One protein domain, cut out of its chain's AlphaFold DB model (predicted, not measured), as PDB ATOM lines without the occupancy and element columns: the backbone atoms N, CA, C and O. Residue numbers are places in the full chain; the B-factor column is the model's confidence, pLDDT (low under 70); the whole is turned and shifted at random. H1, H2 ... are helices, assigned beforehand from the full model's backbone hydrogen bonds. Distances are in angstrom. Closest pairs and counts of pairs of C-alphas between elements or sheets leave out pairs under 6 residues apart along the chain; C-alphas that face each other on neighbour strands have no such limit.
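What this domain is: This is residues 24 to 142 of the 268 residues of an uncharacterized protein of Subdoligranulum sp (UniProt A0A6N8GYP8). H4 and H5 run side by side; H2 packs on H4, H3 on H5, and short H1 crosses H2 and H3. The printed part has 119 residues with five named helices, H1 to H5 in order, and no named strand: all helix. It is compact, with radius of gyration of the C-alphas 13.8 A and spans 39 by 34 by 24 A.

Where its parts are: H1, residues 26 to 32, begins at C-alpha (42.869, -27.010, 13.188). H2 is 40 to 55, 22.3 A; H3 61 to 77, 24.8 A; H4 87 to 102, 22.7 A; H5 126 to 142, 24.2 A, ending at C-alpha (28.438, -13.202, 35.109).

How they stand to each other: H1 touches H2, about perpendicular at 83 degrees; closest C-alphas, Glu 27 and Gly 46, 4.1 A. H4 touches H5, a shallow tilt of 11 degrees, the same way; closest C-alphas, Leu 91 and Leu 131, 6.1 A. Every O i to N i+4 pair is within hydrogen-bond range in H1, H3, H4 and H5; in H2, 10 of 12.

The domain as a whole: The printed part has no cut. H4 to H5 is a long link; residues 24 and 116 to 120 are under pLDDT 70.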
ATOM      1  N   THR A  24      43.158 -21.504   9.089       69.62
ATOM      2  CA  THR A  24      42.567 -21.435  10.408       69.62
ATOM      3  C   THR A  24      43.174 -22.603  11.163       69.62
ATOM      4  O   THR A  24      43.249 -23.711  10.631       69.62
ATOM      5  N   ALA A  25      43.696 -22.349  12.362       84.62
ATOM      6  CA  ALA A  25      44.325 -23.400  13.151       84.62
ATOM      7  C   ALA A  25      43.338 -24.579  13.327       84.62
ATOM      8  O   ALA A  25      42.154 -24.315  13.567       84.62
ATOM      9  N   PRO A  26      43.768 -25.851  13.186       85.50
ATOM     10  CA  PRO A  26      42.869 -27.010  13.188       85.50
ATOM     11  C   PRO A  26      41.903 -27.057  14.381       85.50
ATOM     12  O   PRO A  26      40.748 -27.448  14.240       85.50
ATOM     13  N   GLU A  27      42.341 -26.603  15.554       90.50
ATOM     14  CA  GLU A  27      41.519 -26.485  16.756       90.50
ATOM     15  C   GLU A  27      40.362 -25.481  16.609       90.50
ATOM     16  O   GLU A  27      39.253 -25.733  17.078       90.50
ATOM     17  N   ARG A  28      40.584 -24.356  15.921       92.06
ATOM     18  CA  ARG A  28      39.544 -23.356  15.651       92.06
ATOM     19  C   ARG A  28      38.593 -23.843  14.577       92.06
ATOM     20  O   ARG A  28      37.402 -23.585  14.676       92.06
ATOM     21  N   GLU A  29      39.087 -24.597  13.596       91.50
ATOM     22  CA  GLU A  29      38.215 -25.209  12.594       91.50
ATOM     23  C   GLU A  29      37.196 -26.159  13.232       91.50
ATOM     24  O   GLU A  29      36.021 -26.097  12.884       91.50
ATOM     25  N   VAL A  30      37.613 -26.969  14.212       93.31
ATOM     26  CA  VAL A  30      36.704 -27.849  14.966       93.31
ATOM     27  C   VAL A  30      35.666 -27.054  15.764       93.31
ATOM     28  O   VAL A  30      34.503 -27.449  15.817       93.31
ATOM     29  N   LEU A  31      36.046 -25.936  16.385       92.31
ATOM     30  CA  LEU A  31      35.124 -25.145  17.208       92.31
ATOM     31  C   LEU A  31      34.156 -24.296  16.367       92.31
ATOM     32  O   LEU A  31      32.961 -24.261  16.667       92.31
ATOM     33  N   ASP A  32      34.642 -23.661  15.301       88.69
ATOM     34  CA  ASP A  32      33.956 -22.540  14.649       88.69
ATOM     35  C   ASP A  32      33.244 -22.896  13.331       88.69
ATOM     36  O   ASP A  32      32.269 -22.230  12.983       88.69
ATOM     37  N   LYS A  33      33.689 -23.923  12.585       88.50
ATOM     38  CA  LYS A  33      33.075 -24.288  11.288       88.50
ATOM     39  C   LYS A  33      31.680 -24.877  11.452       88.50
ATOM     40  O   LYS A  33      31.366 -25.471  12.477       88.50
ATOM     41  N   ALA A  34      30.825 -24.801  10.440       85.25
ATOM     42  CA  ALA A  34      29.578 -25.560  10.504       85.25
ATOM     43  C   ALA A  34      29.861 -27.073  10.490       85.25
ATOM     44  O   ALA A  34      30.866 -27.518   9.939       85.25
ATOM     45  N   PHE A  35      28.975 -27.889  11.077       85.94
ATOM     46  CA  PHE A  35      29.204 -29.340  11.154       85.94
ATOM     47  C   PHE A  35      29.442 -29.971   9.767       85.94
ATOM     48  O   PHE A  35      30.350 -30.779   9.604       85.94
ATOM     49  N   TRP A  36      28.690 -29.548   8.742       84.94
ATOM     50  CA  TRP A  36      28.821 -30.040   7.361       84.94
ATOM     51  C   TRP A  36      30.112 -29.604   6.645       84.94
ATOM     52  O   TRP A  36      30.375 -30.060   5.535       84.94
ATOM     53  N   GLU A  37      30.905 -28.717   7.245       88.31
ATOM     54  CA  GLU A  37      32.209 -28.279   6.727       88.31
ATOM     55  C   GLU A  37      33.374 -29.049   7.367       88.31
ATOM     56  O   GLU A  37      34.529 -28.862   6.972       88.31
ATOM     57  N   LEU A  38      33.094 -29.898   8.360       90.56
ATOM     58  CA  LEU A  38      34.097 -30.729   9.012       90.56
ATOM     59  C   LEU A  38      34.394 -31.973   8.170       90.56
ATOM     60  O   LEU A  38      33.500 -32.636   7.645       90.56
ATOM     61  N   SER A  39      35.677 -32.314   8.081       91.88
ATOM     62  CA  SER A  39      36.158 -33.590   7.555       91.88
ATOM     63  C   SER A  39      36.813 -34.395   8.675       91.88
ATOM     64  O   SER A  39      37.253 -33.826   9.676       91.88
ATOM     65  N   GLN A  40      36.934 -35.714   8.496       92.56
ATOM     66  CA  GLN A  40      37.629 -36.564   9.468       92.56
ATOM     67  C   GLN A  40      39.070 -36.083   9.715       92.56
ATOM     68  O   GLN A  40      39.517 -36.061  10.853       92.56
ATOM     69  N   GLU A  41      39.764 -35.603   8.676       92.81
ATOM     70  CA  GLU A  41      41.121 -35.055   8.809       92.81
ATOM     71  C   GLU A  41      41.167 -33.823   9.732       92.81
ATOM     72  O   GLU A  41      42.072 -33.701  10.560       92.81
ATOM     73  N   ILE A  42      40.187 -32.918   9.615       91.69
ATOM     74  CA  ILE A  42      40.084 -31.733  10.481       91.69
ATOM     75  C   ILE A  42      39.850 -32.167  11.929       91.69
ATOM     76  O   ILE A  42      40.493 -31.644  12.838       91.69
ATOM     77  N   ILE A  43      38.965 -33.144  12.145       93.88
ATOM     78  CA  ILE A  43      38.642 -33.661  13.479       93.88
ATOM     79  C   ILE A  43      39.871 -34.323  14.107       93.88
ATOM     80  O   ILE A  43      40.262 -33.945  15.210       93.88
ATOM     81  N   ASP A  44      40.528 -35.237  13.391       94.12
ATOM     82  CA  ASP A  44      41.685 -35.991  13.888       94.12
ATOM     83  C   ASP A  44      42.865 -35.073  14.246       94.12
ATOM     84  O   ASP A  44      43.597 -35.328  15.204       94.12
ATOM     85  N   ARG A  45      43.046 -33.974  13.501       93.19
ATOM     86  CA  ARG A  45      44.112 -32.992  13.755       93.19
ATOM     87  C   ARG A  45      43.737 -31.960  14.816       93.19
ATOM     88  O   ARG A  45      44.615 -31.510  15.553       93.19
ATOM     89  N   GLY A  46      42.477 -31.531  14.854       94.38
ATOM     90  CA  GLY A  46      42.016 -30.407  15.666       94.38
ATOM     91  C   GLY A  46      41.517 -30.807  17.051       94.38
ATOM     92  O   GLY A  46      41.893 -30.176  18.039       94.38
ATOM     93  N   LEU A  47      40.712 -31.868  17.159       96.00
ATOM     94  CA  LEU A  47      40.045 -32.238  18.410       96.00
ATOM     95  C   LEU A  47      41.026 -32.548  19.559       96.00
ATOM     96  O   LEU A  47      40.809 -32.017  20.651       96.00
ATOM     97  N   PRO A  48      42.141 -33.282  19.357       95.88
ATOM     98  CA  PRO A  48      43.123 -33.493  20.424       95.88
ATOM     99  C   PRO A  48      43.719 -32.184  20.963       95.88
ATOM    100  O   PRO A  48      43.984 -32.060  22.160       95.88
ATOM    101  N   GLN A  49      43.904 -31.184  20.096       95.75
ATOM    102  CA  GLN A  49      44.430 -29.875  20.486       95.75
ATOM    103  C   GLN A  49      43.393 -29.069  21.274       95.75
ATOM    104  O   GLN A  49      43.738 -28.481  22.299       95.75
ATOM    105  N   VAL A  50      42.123 -29.092  20.848       96.88
ATOM    106  CA  VAL A  50      41.012 -28.472  21.592       96.88
ATOM    107  C   VAL A  50      40.893 -29.085  22.988       96.88
ATOM    108  O   VAL A  50      40.832 -28.350  23.972       96.88
ATOM    109  N   LEU A  51      40.923 -30.418  23.094       97.31
ATOM    110  CA  LEU A  51      40.867 -31.121  24.377       97.31
ATOM    111  C   LEU A  51      42.044 -30.741  25.276       97.31
ATOM    112  O   LEU A  51      41.841 -30.418  26.443       97.31
ATOM    113  N   GLN A  52      43.267 -30.684  24.744       97.12
ATOM    114  CA  GLN A  52      44.417 -30.262  25.542       97.12
ATOM    115  C   GLN A  52      44.291 -28.807  26.023       97.12
ATOM    116  O   GLN A  52      44.615 -28.513  27.173       97.12
ATOM    117  N   GLN A  53      43.775 -27.897  25.191       97.12
ATOM    118  CA  GLN A  53      43.482 -26.522  25.615       97.12
ATOM    119  C   GLN A  53      42.390 -26.471  26.691       97.12
ATOM    120  O   GLN A  53      42.489 -25.662  27.618       97.12
ATOM    121  N   ALA A  54      41.381 -27.339  26.605       97.62
ATOM    122  CA  ALA A  54      40.353 -27.480  27.629       97.62
ATOM    123  C   ALA A  54      40.964 -27.972  28.947       97.62
ATOM    124  O   ALA A  54      40.717 -27.383  29.994       97.62
ATOM    125  N   TYR A  55      41.828 -28.986  28.910       97.94
ATOM    126  CA  TYR A  55      42.508 -29.514  30.098       97.94
ATOM    127  C   TYR A  55      43.423 -28.487  30.765       97.94
ATOM    128  O   TYR A  55      43.482 -28.398  31.990       97.94
ATOM    129  N   ASP A  56      44.104 -27.669  29.964       97.00
ATOM    130  CA  ASP A  56      44.971 -26.597  30.451       97.00
ATOM    131  C   ASP A  56      44.185 -25.386  31.004       97.00
ATOM    132  O   ASP A  56      44.788 -24.442  31.528       97.00
ATOM    133  N   GLY A  57      42.853 -25.370  30.862       96.00
ATOM    134  CA  GLY A  57      42.011 -24.229  31.222       96.00
ATOM    135  C   GLY A  57      42.310 -22.995  30.370       96.00
ATOM    136  O   GLY A  57      42.403 -21.888  30.904       96.00
ATOM    137  N   LYS A  58      42.552 -23.191  29.067       95.31
ATOM    138  CA  LYS A  58      42.836 -22.128  28.086       95.31
ATOM    139  C   LYS A  58      41.629 -21.762  27.225       95.31
ATOM    140  O   LYS A  58      41.609 -20.656  26.690       95.31
ATOM    141  N   LEU A  59      40.645 -22.653  27.100       94.62
ATOM    142  CA  LEU A  59      39.413 -22.349  26.373       94.62
ATOM    143  C   LEU A  59      38.627 -21.225  27.064       94.62
ATOM    144  O   LEU A  59      38.663 -21.068  28.290       94.62
ATOM    145  N   THR A  60      37.933 -20.426  26.254       92.94
ATOM    146  CA  THR A  60      36.894 -19.511  26.741       92.94
ATOM    147  C   THR A  60      35.657 -20.300  27.152       92.94
ATOM    148  O   THR A  60      35.474 -21.448  26.746       92.94
ATOM    149  N   THR A  61      34.779 -19.675  27.929       92.06
ATOM    150  CA  THR A  61      33.490 -20.249  28.331       92.06
ATOM    151  C   THR A  61      32.685 -20.693  27.106       92.06
ATOM    152  O   THR A  61      32.166 -21.803  27.071       92.06
ATOM    153  N   ASP A  62      32.661 -19.868  26.059       91.88
ATOM    154  CA  ASP A  62      31.973 -20.167  24.801       91.88
ATOM    155  C   ASP A  62      32.634 -21.292  23.997       91.88
ATOM    156  O   ASP A  62      31.941 -22.054  23.323       91.88
ATOM    157  N   ASP A  63      33.960 -21.414  24.056       94.56
ATOM    158  CA  ASP A  63      34.669 -22.518  23.406       94.56
ATOM    159  C   ASP A  63      34.449 -23.850  24.143       94.56
ATOM    160  O   ASP A  63      34.371 -24.885  23.485       94.56
ATOM    161  N   TYR A  64      34.278 -23.849  25.474       95.62
ATOM    162  CA  TYR A  64      33.827 -25.048  26.196       95.62
ATOM    163  C   TYR A  64      32.428 -25.479  25.745       95.62
ATOM    164  O   TYR A  64      32.225 -26.657  25.458       95.62
ATOM    165  N   VAL A  65      31.481 -24.540  25.624       94.50
ATOM    166  CA  VAL A  65      30.130 -24.833  25.110       94.50
ATOM    167  C   VAL A  65      30.208 -25.417  23.698       94.50
ATOM    168  O   VAL A  65      29.582 -26.435  23.414       94.50
ATOM    169  N   ALA A  66      31.012 -24.817  22.817       93.50
ATOM    170  CA  ALA A  66      31.201 -25.321  21.460       93.50
ATOM    171  C   ALA A  66      31.809 -26.733  21.441       93.50
ATOM    172  O   ALA A  66      31.307 -27.591  20.719       93.50
ATOM    173  N   LEU A  67      32.837 -27.000  22.255       95.75
ATOM    174  CA  LEU A  67      33.438 -28.330  22.389       95.75
ATOM    175  C   LEU A  67      32.402 -29.374  22.822       95.75
ATOM    176  O   LEU A  67      32.303 -30.423  22.189       95.75
ATOM    177  N   LEU A  68      31.615 -29.088  23.860       94.69
ATOM    178  CA  LEU A  68      30.572 -30.003  24.328       94.69
ATOM    179  C   LEU A  68      29.542 -30.284  23.227       94.69
ATOM    180  O   LEU A  68      29.209 -31.441  22.982       94.69
ATOM    181  N   GLY A  69      29.118 -29.255  22.487       92.44
ATOM    182  CA  GLY A  69      28.230 -29.423  21.334       92.44
ATOM    183  C   GLY A  69      28.822 -30.335  20.255       92.44
ATOM    184  O   GLY A  69      28.128 -31.197  19.727       92.44
ATOM    185  N   ARG A  70      30.130 -30.229  19.980       92.94
ATOM    186  CA  ARG A  70      30.811 -31.138  19.041       92.94
ATOM    187  C   ARG A  70      30.833 -32.574  19.518       92.94
ATOM    188  O   ARG A  70      30.575 -33.473  18.725       92.94
ATOM    189  N   LEU A  71      31.166 -32.798  20.785       93.50
ATOM    190  CA  LEU A  71      31.214 -34.144  21.351       93.50
ATOM    191  C   LEU A  71      29.828 -34.802  21.310       93.50
ATOM    192  O   LEU A  71      29.718 -35.980  20.964       93.50
ATOM    193  N   ASP A  72      28.777 -34.028  21.579       92.00
ATOM    194  CA  ASP A  72      27.386 -34.450  21.420       92.00
ATOM    195  C   ASP A  72      27.064 -34.841  19.964       92.00
ATOM    196  O   ASP A  72      26.640 -35.972  19.710       92.00
ATOM    197  N   ASP A  73      27.347 -33.955  19.000       91.06
ATOM    198  CA  ASP A  73      27.110 -34.182  17.567       91.06
ATOM    199  C   ASP A  73      27.859 -35.418  17.040       91.06
ATOM    200  O   ASP A  73      27.281 -36.276  16.363       91.06
ATOM    201  N   PHE A  74      29.147 -35.546  17.373       92.50
ATOM    202  CA  PHE A  74      29.980 -36.669  16.944       92.50
ATOM    203  C   PHE A  74      29.429 -38.000  17.453       92.50
ATOM    204  O   PHE A  74      29.342 -38.960  16.683       92.50
ATOM    205  N   ARG A  75      28.984 -38.060  18.715       91.62
ATOM    206  CA  ARG A  75      28.386 -39.275  19.286       91.62
ATOM    207  C   ARG A  75      27.002 -39.574  18.716       91.62
ATOM    208  O   ARG A  75      26.685 -40.746  18.520       91.62
ATOM    209  N   LYS A  76      26.187 -38.556  18.418       89.56
ATOM    210  CA  LYS A  76      24.875 -38.725  17.764       89.56
ATOM    211  C   LYS A  76      24.998 -39.328  16.366       89.56
ATOM    212  O   LYS A  76      24.207 -40.196  16.006       89.56
ATOM    213  N   ILE A  77      25.987 -38.880  15.597       89.44
ATOM    214  CA  ILE A  77      26.181 -39.271  14.192       89.44
ATOM    215  C   ILE A  77      27.068 -40.521  14.059       89.44
ATOM    216  O   ILE A  77      27.054 -41.184  13.024       89.44
ATOM    217  N   GLY A  78      27.805 -40.884  15.113       90.00
ATOM    218  CA  GLY A  78      28.735 -42.012  15.097       90.00
ATOM    219  C   GLY A  78      30.049 -41.687  14.386       90.00
ATOM    220  O   GLY A  78      30.655 -42.569  13.778       90.00
ATOM    221  N   VAL A  79      30.485 -40.424  14.438       91.06
ATOM    222  CA  VAL A  79      31.793 -40.005  13.924       91.06
ATOM    223  C   VAL A  79      32.885 -40.627  14.803       91.06
ATOM    224  O   VAL A  79      32.844 -40.454  16.024       91.06
ATOM    225  N   PRO A  80      33.862 -41.352  14.231       89.94
ATOM    226  CA  PRO A  80      34.936 -41.937  15.017       89.94
ATOM    227  C   PRO A  80      35.849 -40.834  15.564       89.94
ATOM    228  O   PRO A  80      36.397 -40.033  14.809       89.94
ATOM    229  N   ILE A  81      36.036 -40.817  16.883       88.69
ATOM    230  CA  ILE A  81      36.987 -39.942  17.569       88.69
ATOM    231  C   ILE A  81      38.191 -40.795  17.985       88.69
ATOM    232  O   ILE A  81      38.028 -41.805  18.662       88.69
ATOM    233  N   GLN A  82      39.397 -40.400  17.571       82.94
ATOM    234  CA  GLN A  82      40.641 -41.158  17.799       82.94
ATOM    235  C   GLN A  82      41.292 -40.902  19.173       82.94
ATOM    236  O   GLN A  82      42.378 -41.407  19.449       82.94
ATOM    237  N   CYS A  83      40.667 -40.090  20.025       82.69
ATOM    238  CA  CYS A  83      41.173 -39.734  21.346       82.69
ATOM    239  C   CYS A  83      40.113 -39.944  22.429       82.69
ATOM    240  O   CYS A  83      38.959 -39.549  22.262       82.69
ATOM    241  N   ASP A  84      40.525 -40.504  23.564       87.06
ATOM    242  CA  ASP A  84      39.658 -40.618  24.731       87.06
ATOM    243  C   ASP A  84      39.445 -39.242  25.368       87.06
ATOM    244  O   ASP A  84      40.393 -38.486  25.603       87.06
ATOM    245  N   VAL A  85      38.186 -38.921  25.660       92.44
ATOM    246  CA  VAL A  85      37.824 -37.702  26.383       92.44
ATOM    247  C   VAL A  85      37.910 -37.983  27.881       92.44
ATOM    248  O   VAL A  85      37.152 -38.783  28.422       92.44
ATOM    249  N   ASP A  86      38.853 -37.325  28.551       95.44
ATOM    250  CA  ASP A  86      38.972 -37.338  30.009       95.44
ATOM    251  C   ASP A  86      38.080 -36.253  30.637       95.44
ATOM    252  O   ASP A  86      38.462 -35.081  30.744       95.44
ATOM    253  N   ASP A  87      36.882 -36.656  31.057       93.06
ATOM    254  CA  ASP A  87      35.882 -35.773  31.664       93.06
ATOM    255  C   ASP A  87      36.382 -35.093  32.948       93.06
ATOM    256  O   ASP A  87      36.076 -33.925  33.208       93.06
ATOM    257  N   ALA A  88      37.192 -35.790  33.751       94.25
ATOM    258  CA  ALA A  88      37.725 -35.233  34.991       94.25
ATOM    259  C   ALA A  88      38.698 -34.084  34.695       94.25
ATOM    260  O   ALA A  88      38.665 -33.042  35.358       94.25
ATOM    261  N   ARG A  89      39.534 -34.235  33.662       96.94
ATOM    262  CA  ARG A  89      40.421 -33.160  33.207       96.94
ATOM    263  C   ARG A  89      39.661 -32.011  32.549       96.94
ATOM    264  O   ARG A  89      40.097 -30.871  32.712       96.94
ATOM    265  N   LEU A  90      38.554 -32.266  31.840       96.25
ATOM    266  CA  LEU A  90      37.697 -31.194  31.305       96.25
ATOM    267  C   LEU A  90      37.163 -30.315  32.437       96.25
ATOM    268  O   LEU A  90      37.334 -29.092  32.407       96.25
ATOM    269  N   LEU A  91      36.580 -30.951  33.454       95.50
ATOM    270  CA  LEU A  91      36.015 -30.266  34.611       95.50
ATOM    271  C   LEU A  91      37.089 -29.469  35.365       95.50
ATOM    272  O   LEU A  91      36.923 -28.275  35.619       95.50
ATOM    273  N   GLN A  92      38.236 -30.096  35.640       96.75
ATOM    274  CA  GLN A  92      39.353 -29.435  36.314       96.75
ATOM    275  C   GLN A  92      39.888 -28.236  35.518       96.75
ATOM    276  O   GLN A  92      40.208 -27.193  36.096       96.75
ATOM    277  N   GLY A  93      39.991 -28.367  34.194       97.81
ATOM    278  CA  GLY A  93      40.403 -27.284  33.308       97.81
ATOM    279  C   GLY A  93      39.457 -26.086  33.382       97.81
ATOM    280  O   GLY A  93      39.910 -24.947  33.543       97.81
ATOM    281  N   PHE A  94      38.145 -26.338  33.368       97.25
ATOM    282  CA  PHE A  94      37.135 -25.291  33.512       97.25
ATOM    283  C   PHE A  94      37.188 -24.625  34.893       97.25
ATOM    284  O   PHE A  94      37.198 -23.396  34.986       97.25
ATOM    285  N   HIS A  95      37.316 -25.399  35.975       96.50
ATOM    286  CA  HIS A  95      37.479 -24.857  37.332       96.50
ATOM    287  C   HIS A  95      38.718 -23.964  37.446       96.50
ATOM    288  O   HIS A  95      38.645 -22.869  38.010       96.50
ATOM    289  N   ASN A  96      39.838 -24.371  36.842       95.81
ATOM    290  CA  ASN A  96      41.055 -23.560  36.784       95.81
ATOM    291  C   ASN A  96      40.830 -22.248  36.019       95.81
ATOM    292  O   ASN A  96      41.293 -21.189  36.453       95.81
ATOM    293  N   ARG A  97      40.117 -22.295  34.885       94.94
ATOM    294  CA  ARG A  97      39.767 -21.103  34.101       94.94
ATOM    295  C   ARG A  97      38.894 -20.147  34.911       94.94
ATOM    296  O   ARG A  97      39.219 -18.963  35.001       94.94
ATOM    297  N   LYS A  98      37.837 -20.670  35.540       93.62
ATOM    298  CA  LYS A  98      36.912 -19.929  36.407       93.62
ATOM    299  C   LYS A  98      37.645 -19.252  37.564       93.62
ATOM    300  O   LYS A  98      37.448 -18.060  37.788       93.62
ATOM    301  N   ALA A  99      38.547 -19.959  38.245       93.06
ATOM    302  CA  ALA A  99      39.347 -19.390  39.329       93.06
ATOM    303  C   ALA A  99      40.210 -18.200  38.866       93.06
ATOM    304  O   ALA A  99      40.272 -17.181  39.551       93.06
ATOM    305  N   LYS A 100      40.826 -18.289  37.677       92.56
ATOM    306  CA  LYS A 100      41.610 -17.185  37.090       92.56
ATOM    307  C   LYS A 100      40.749 -15.970  36.731       92.56
ATOM    308  O   LYS A 100      41.212 -14.847  36.911       92.56
ATOM    309  N   ILE A 101      39.516 -16.179  36.255       89.88
ATOM    310  CA  ILE A 101      38.552 -15.092  35.993       89.88
ATOM    311  C   ILE A 101      38.200 -14.383  37.301       89.88
ATOM    312  O   ILE A 101      38.330 -13.167  37.387       89.88
ATOM    313  N   ILE A 102      37.814 -15.141  38.334       86.88
ATOM    314  CA  ILE A 102      37.425 -14.594  39.646       86.88
ATOM    315  C   ILE A 102      38.573 -13.788  40.266       86.88
ATOM    316  O   ILE A 102      38.363 -12.697  40.784       86.88
ATOM    317  N   LYS A 103      39.806 -14.294  40.157       86.56
ATOM    318  CA  LYS A 103      41.007 -13.611  40.650       86.56
ATOM    319  C   LYS A 103      41.382 -12.359  39.839       86.56
ATOM    320  O   LYS A 103      42.218 -11.576  40.286       86.56
ATOM    321  N   GLY A 104      40.783 -12.165  38.663       82.62
ATOM    322  CA  GLY A 104      41.119 -11.086  37.737       82.62
ATOM    323  C   GLY A 104      42.422 -11.313  36.964       82.62
ATOM    324  O   GLY A 104      42.920 -10.382  36.336       82.62
ATOM    325  N   ASP A 105      42.978 -12.532  36.983       86.38
ATOM    326  CA  ASP A 105      44.178 -12.882  36.209       86.38
ATOM    327  C   ASP A 105      43.877 -12.921  34.697       86.38
ATOM    328  O   ASP A 105      44.783 -12.788  33.874       86.38
ATOM    329  N   ILE A 106      42.608 -13.130  34.322       87.00
ATOM    330  CA  ILE A 106      42.141 -13.117  32.934       87.00
ATOM    331  C   ILE A 106      40.836 -12.323  32.829       87.00
ATOM    332  O   ILE A 106      39.909 -12.547  33.605       87.00
ATOM    333  N   CYS A 107      40.755 -11.450  31.824       80.75
ATOM    334  CA  CYS A 107      39.527 -10.768  31.424       80.75
ATOM    335  C   CYS A 107      38.868 -11.527  30.265       80.75
ATOM    336  O   CYS A 107      39.539 -11.895  29.301       80.75
ATOM    337  N   GLU A 108      37.566 -11.764  30.364       82.31
ATOM    338  CA  GLU A 108      36.751 -12.398  29.327       82.31
ATOM    339  C   GLU A 108      35.420 -11.645  29.233       82.31
ATOM    340  O   GLU A 108      35.036 -10.930  30.160       82.31
ATOM    341  N   GLU A 109      34.726 -11.766  28.107       81.06
ATOM    342  CA  GLU A 109      33.358 -11.273  27.974       81.06
ATOM    343  C   GLU A 109      32.359 -12.323  28.472       81.06
ATOM    344  O   GLU A 109      32.692 -13.493  28.667       81.06
ATOM    345  N   ARG A 110      31.108 -11.909  28.694       79.31
ATOM    346  CA  ARG A 110      30.053 -12.862  29.040       79.31
ATOM    347  C   ARG A 110      29.899 -13.851  27.888       79.31
ATOM    348  O   ARG A 110      29.637 -13.427  26.771       79.31
ATOM    349  N   GLY A 111      29.982 -15.146  28.177       78.31
ATOM    350  CA  GLY A 111      29.674 -16.164  27.177       78.31
ATOM    351  C   GLY A 111      28.245 -16.019  26.640       78.31
ATOM    352  O   GLY A 111      27.303 -15.771  27.402       78.31
ATOM    353  N   HIS A 112      28.096 -16.148  25.325       79.62
ATOM    354  CA  HIS A 112      26.827 -16.006  24.616       79.62
ATOM    355  C   HIS A 112      26.304 -17.334  24.067       79.62
ATOM    356  O   HIS A 112      25.127 -17.420  23.708       79.62
ATOM    357  N   ARG A 113      27.146 -18.374  24.003       80.69
ATOM    358  CA  ARG A 113      26.733 -19.701  23.545       80.69
ATOM    359  C   ARG A 113      26.068 -20.474  24.684       80.69
ATOM    360  O   ARG A 113      26.554 -20.486  25.812       80.69
ATOM    361  N   ARG A 114      24.968 -21.149  24.353       82.81
ATOM    362  CA  ARG A 114      24.280 -22.137  25.194       82.81
ATOM    363  C   ARG A 114      24.129 -23.421  24.393       82.81
ATOM    364  O   ARG A 114      23.874 -23.347  23.189       82.81
ATOM    365  N   LEU A 115      24.238 -24.571  25.049       80.12
ATOM    366  CA  LEU A 115      23.762 -25.813  24.451       80.12
ATOM    367  C   LEU A 115      22.237 -25.835  24.541       80.12
ATOM    368  O   LEU A 115      21.668 -25.679  25.618       80.12
ATOM    369  N   MET A 116      21.567 -26.015  23.405       68.31
ATOM    370  CA  MET A 116      20.123 -26.244  23.400       68.31
ATOM    371  C   MET A 116      19.867 -27.640  23.975       68.31
ATOM    372  O   MET A 116      20.296 -28.638  23.396       68.31
ATOM    373  N   ARG A 117      19.208 -27.706  25.136       61.38
ATOM    374  CA  ARG A 117      18.854 -28.965  25.795       61.38
ATOM    375  C   ARG A 117      17.543 -29.493  25.226       61.38
ATOM    376  O   ARG A 117      16.478 -29.066  25.654       61.38
ATOM    377  N   ASP A 118      17.623 -30.473  24.340       62.47
ATOM    378  CA  ASP A 118      16.598 -31.513  24.326       62.47
ATOM    379  C   ASP A 118      17.111 -32.628  25.241       62.47
ATOM    380  O   ASP A 118      17.932 -33.459  24.849       62.47
ATOM    381  N   GLU A 119      16.692 -32.594  26.513       54.09
ATOM    382  CA  GLU A 119      17.184 -33.477  27.590       54.09
ATOM    383  C   GLU A 119      16.985 -34.977  27.287       54.09
ATOM    384  O   GLU A 119      17.655 -35.823  27.873       54.09
ATOM    385  N   GLY A 120      16.112 -35.316  26.330       59.59
ATOM    386  CA  GLY A 120      15.921 -36.679  25.826       59.59
ATOM    387  C   GLY A 120      16.823 -37.085  24.650       59.59
ATOM    388  O   GLY A 120      16.825 -38.259  24.282       59.59
ATOM    389  N   GLU A 121      17.574 -36.155  24.051       72.56
ATOM    390  CA  GLU A 121      18.310 -36.382  22.798       72.56
ATOM    391  C   GLU A 121      19.831 -36.239  22.913       72.56
ATOM    392  O   GLU A 121      20.551 -36.720  22.034       72.56
ATOM    393  N   THR A 122      20.355 -35.615  23.970       83.00
ATOM    394  CA  THR A 122      21.810 -35.482  24.136       83.00
ATOM    395  C   THR A 122      22.509 -36.834  24.352       83.00
ATOM    396  O   THR A 122      22.000 -37.753  24.996       83.00
ATOM    397  N   LYS A 123      23.709 -36.958  23.782       89.38
ATOM    398  CA  LYS A 123      24.684 -38.041  23.947       89.38
ATOM    399  C   LYS A 123      25.901 -37.607  24.776       89.38
ATOM    400  O   LYS A 123      26.931 -38.281  24.729       89.38
ATOM    401  N   LEU A 124      25.801 -36.503  25.519       90.12
ATOM    402  CA  LEU A 124      26.803 -36.114  26.510       90.12
ATOM    403  C   LEU A 124      26.878 -37.134  27.654       90.12
ATOM    404  O   LEU A 124      25.872 -37.743  28.028       90.12
ATOM    405  N   THR A 125      28.068 -37.302  28.228       90.94
ATOM    406  CA  THR A 125      28.247 -38.061  29.471       90.94
ATOM    407  C   THR A 125      27.637 -37.293  30.653       90.94
ATOM    408  O   THR A 125      27.480 -36.070  30.583       90.94
ATOM    409  N   PRO A 126      27.305 -37.957  31.777       90.44
ATOM    410  CA  PRO A 126      26.825 -37.261  32.973       90.44
ATOM    411  C   PRO A 126      27.775 -36.154  33.462       90.44
ATOM    412  O   PRO A 126      27.334 -35.110  33.939       90.44
ATOM    413  N   GLN A 127      29.086 -36.355  33.326       90.62
ATOM    414  CA  GLN A 127      30.102 -35.380  33.713       90.62
ATOM    415  C   GLN A 127      30.130 -34.176  32.767       90.62
ATOM    416  O   GLN A 127      30.239 -33.041  33.225       90.62
ATOM    417  N   GLU A 128      29.996 -34.395  31.461       92.69
ATOM    418  CA  GLU A 128      29.888 -33.317  30.475       92.69
ATOM    419  C   GLU A 128      28.596 -32.506  30.640       92.69
ATOM    420  O   GLU A 128      28.610 -31.285  30.488       92.69
ATOM    421  N   GLN A 129      27.490 -33.163  31.003       91.31
ATOM    422  CA  GLN A 129      26.238 -32.488  31.362       91.31
ATOM    423  C   GLN A 129      26.422 -31.611  32.604       91.31
ATOM    424  O   GLN A 129      26.043 -30.440  32.593       91.31
ATOM    425  N   SER A 130      27.076 -32.145  33.640       91.50
ATOM    426  CA  SER A 130      27.414 -31.379  34.843       91.50
ATOM    427  C   SER A 130      28.327 -30.188  34.523       91.50
ATOM    428  O   SER A 130      28.103 -29.090  35.031       91.50
ATOM    429  N   LEU A 131      29.308 -30.358  33.631       94.19
ATOM    430  CA  LEU A 131      30.145 -29.256  33.158       94.19
ATOM    431  C   LEU A 131      29.317 -28.192  32.416       94.19
ATOM    432  O   LEU A 131      29.505 -27.000  32.662       94.19
ATOM    433  N   ASN A 132      28.382 -28.593  31.548       92.81
ATOM    434  CA  ASN A 132      27.484 -27.656  30.871       92.81
ATOM    435  C   ASN A 132      26.630 -26.856  31.872       92.81
ATOM    436  O   ASN A 132      26.517 -25.641  31.747       92.81
ATOM    437  N   GLU A 133      26.081 -27.512  32.898       90.69
ATOM    438  CA  GLU A 133      25.341 -26.854  33.987       90.69
ATOM    439  C   GLU A 133      26.191 -25.824  34.735       90.69
ATOM    440  O   GLU A 133      25.735 -24.714  35.021       90.69
ATOM    441  N   GLU A 134      27.446 -26.161  35.035       92.88
ATOM    442  CA  GLU A 134      28.364 -25.238  35.696       92.88
ATOM    443  C   GLU A 134      28.718 -24.023  34.828       92.88
ATOM    444  O   GLU A 134      28.802 -22.899  35.343       92.88
ATOM    445  N   ILE A 135      28.912 -24.233  33.524       92.81
ATOM    446  CA  ILE A 135      29.125 -23.158  32.551       92.81
ATOM    447  C   ILE A 135      27.896 -22.254  32.494       92.81
ATOM    448  O   ILE A 135      28.026 -21.028  32.565       92.81
ATOM    449  N   GLU A 136      26.705 -22.847  32.422       89.88
ATOM    450  CA  GLU A 136      25.466 -22.091  32.335       89.88
ATOM    451  C   GLU A 136      25.262 -21.206  33.565       89.88
ATOM    452  O   GLU A 136      25.022 -20.000  33.433       89.88
ATOM    453  N   LYS A 137      25.475 -21.789  34.750       88.31
ATOM    454  CA  LYS A 137      25.423 -21.090  36.032       88.31
ATOM    455  C   LYS A 137      26.435 -19.948  36.100       88.31
ATOM    456  O   LYS A 137      26.093 -18.861  36.565       88.31
ATOM    457  N   LEU A 138      27.668 -20.149  35.621       89.50
ATOM    458  CA  LEU A 138      28.673 -19.082  35.567       89.50
ATOM    459  C   LEU A 138      28.228 -17.933  34.646       89.50
ATOM    460  O   LEU A 138      28.349 -16.768  35.021       89.50
ATOM    461  N   GLN A 139      27.696 -18.241  33.462       88.62
ATOM    462  CA  GLN A 139      27.199 -17.245  32.504       88.62
ATOM    463  C   GLN A 139      25.984 -16.461  33.040       88.62
ATOM    464  O   GLN A 139      25.813 -15.287  32.689       88.62
ATOM    465  N   ASP A 140      25.151 -17.066  33.891       85.94
ATOM    466  CA  ASP A 140      24.046 -16.386  34.587       85.94
ATOM    467  C   ASP A 140      24.542 -15.492  35.724       85.94
ATOM    468  O   ASP A 140      24.077 -14.362  35.889       85.94
ATOM    469  N   GLN A 141      25.551 -15.961  36.458       86.31
ATOM    470  CA  GLN A 141      26.210 -15.212  37.527       86.31
ATOM    471  C   GLN A 141      27.140 -14.103  37.014       86.31
ATOM    472  O   GLN A 141      27.541 -13.230  37.788       86.31
ATOM    473  N   TRP A 142      27.445 -14.087  35.715       88.81
ATOM    474  CA  TRP A 142      28.438 -13.202  35.109       88.81
ATOM    475  C   TRP A 142      28.287 -11.718  35.468       88.81
ATOM    476  O   TRP A 142      29.269 -11.120  35.917       88.81
TER     477      TRP A 142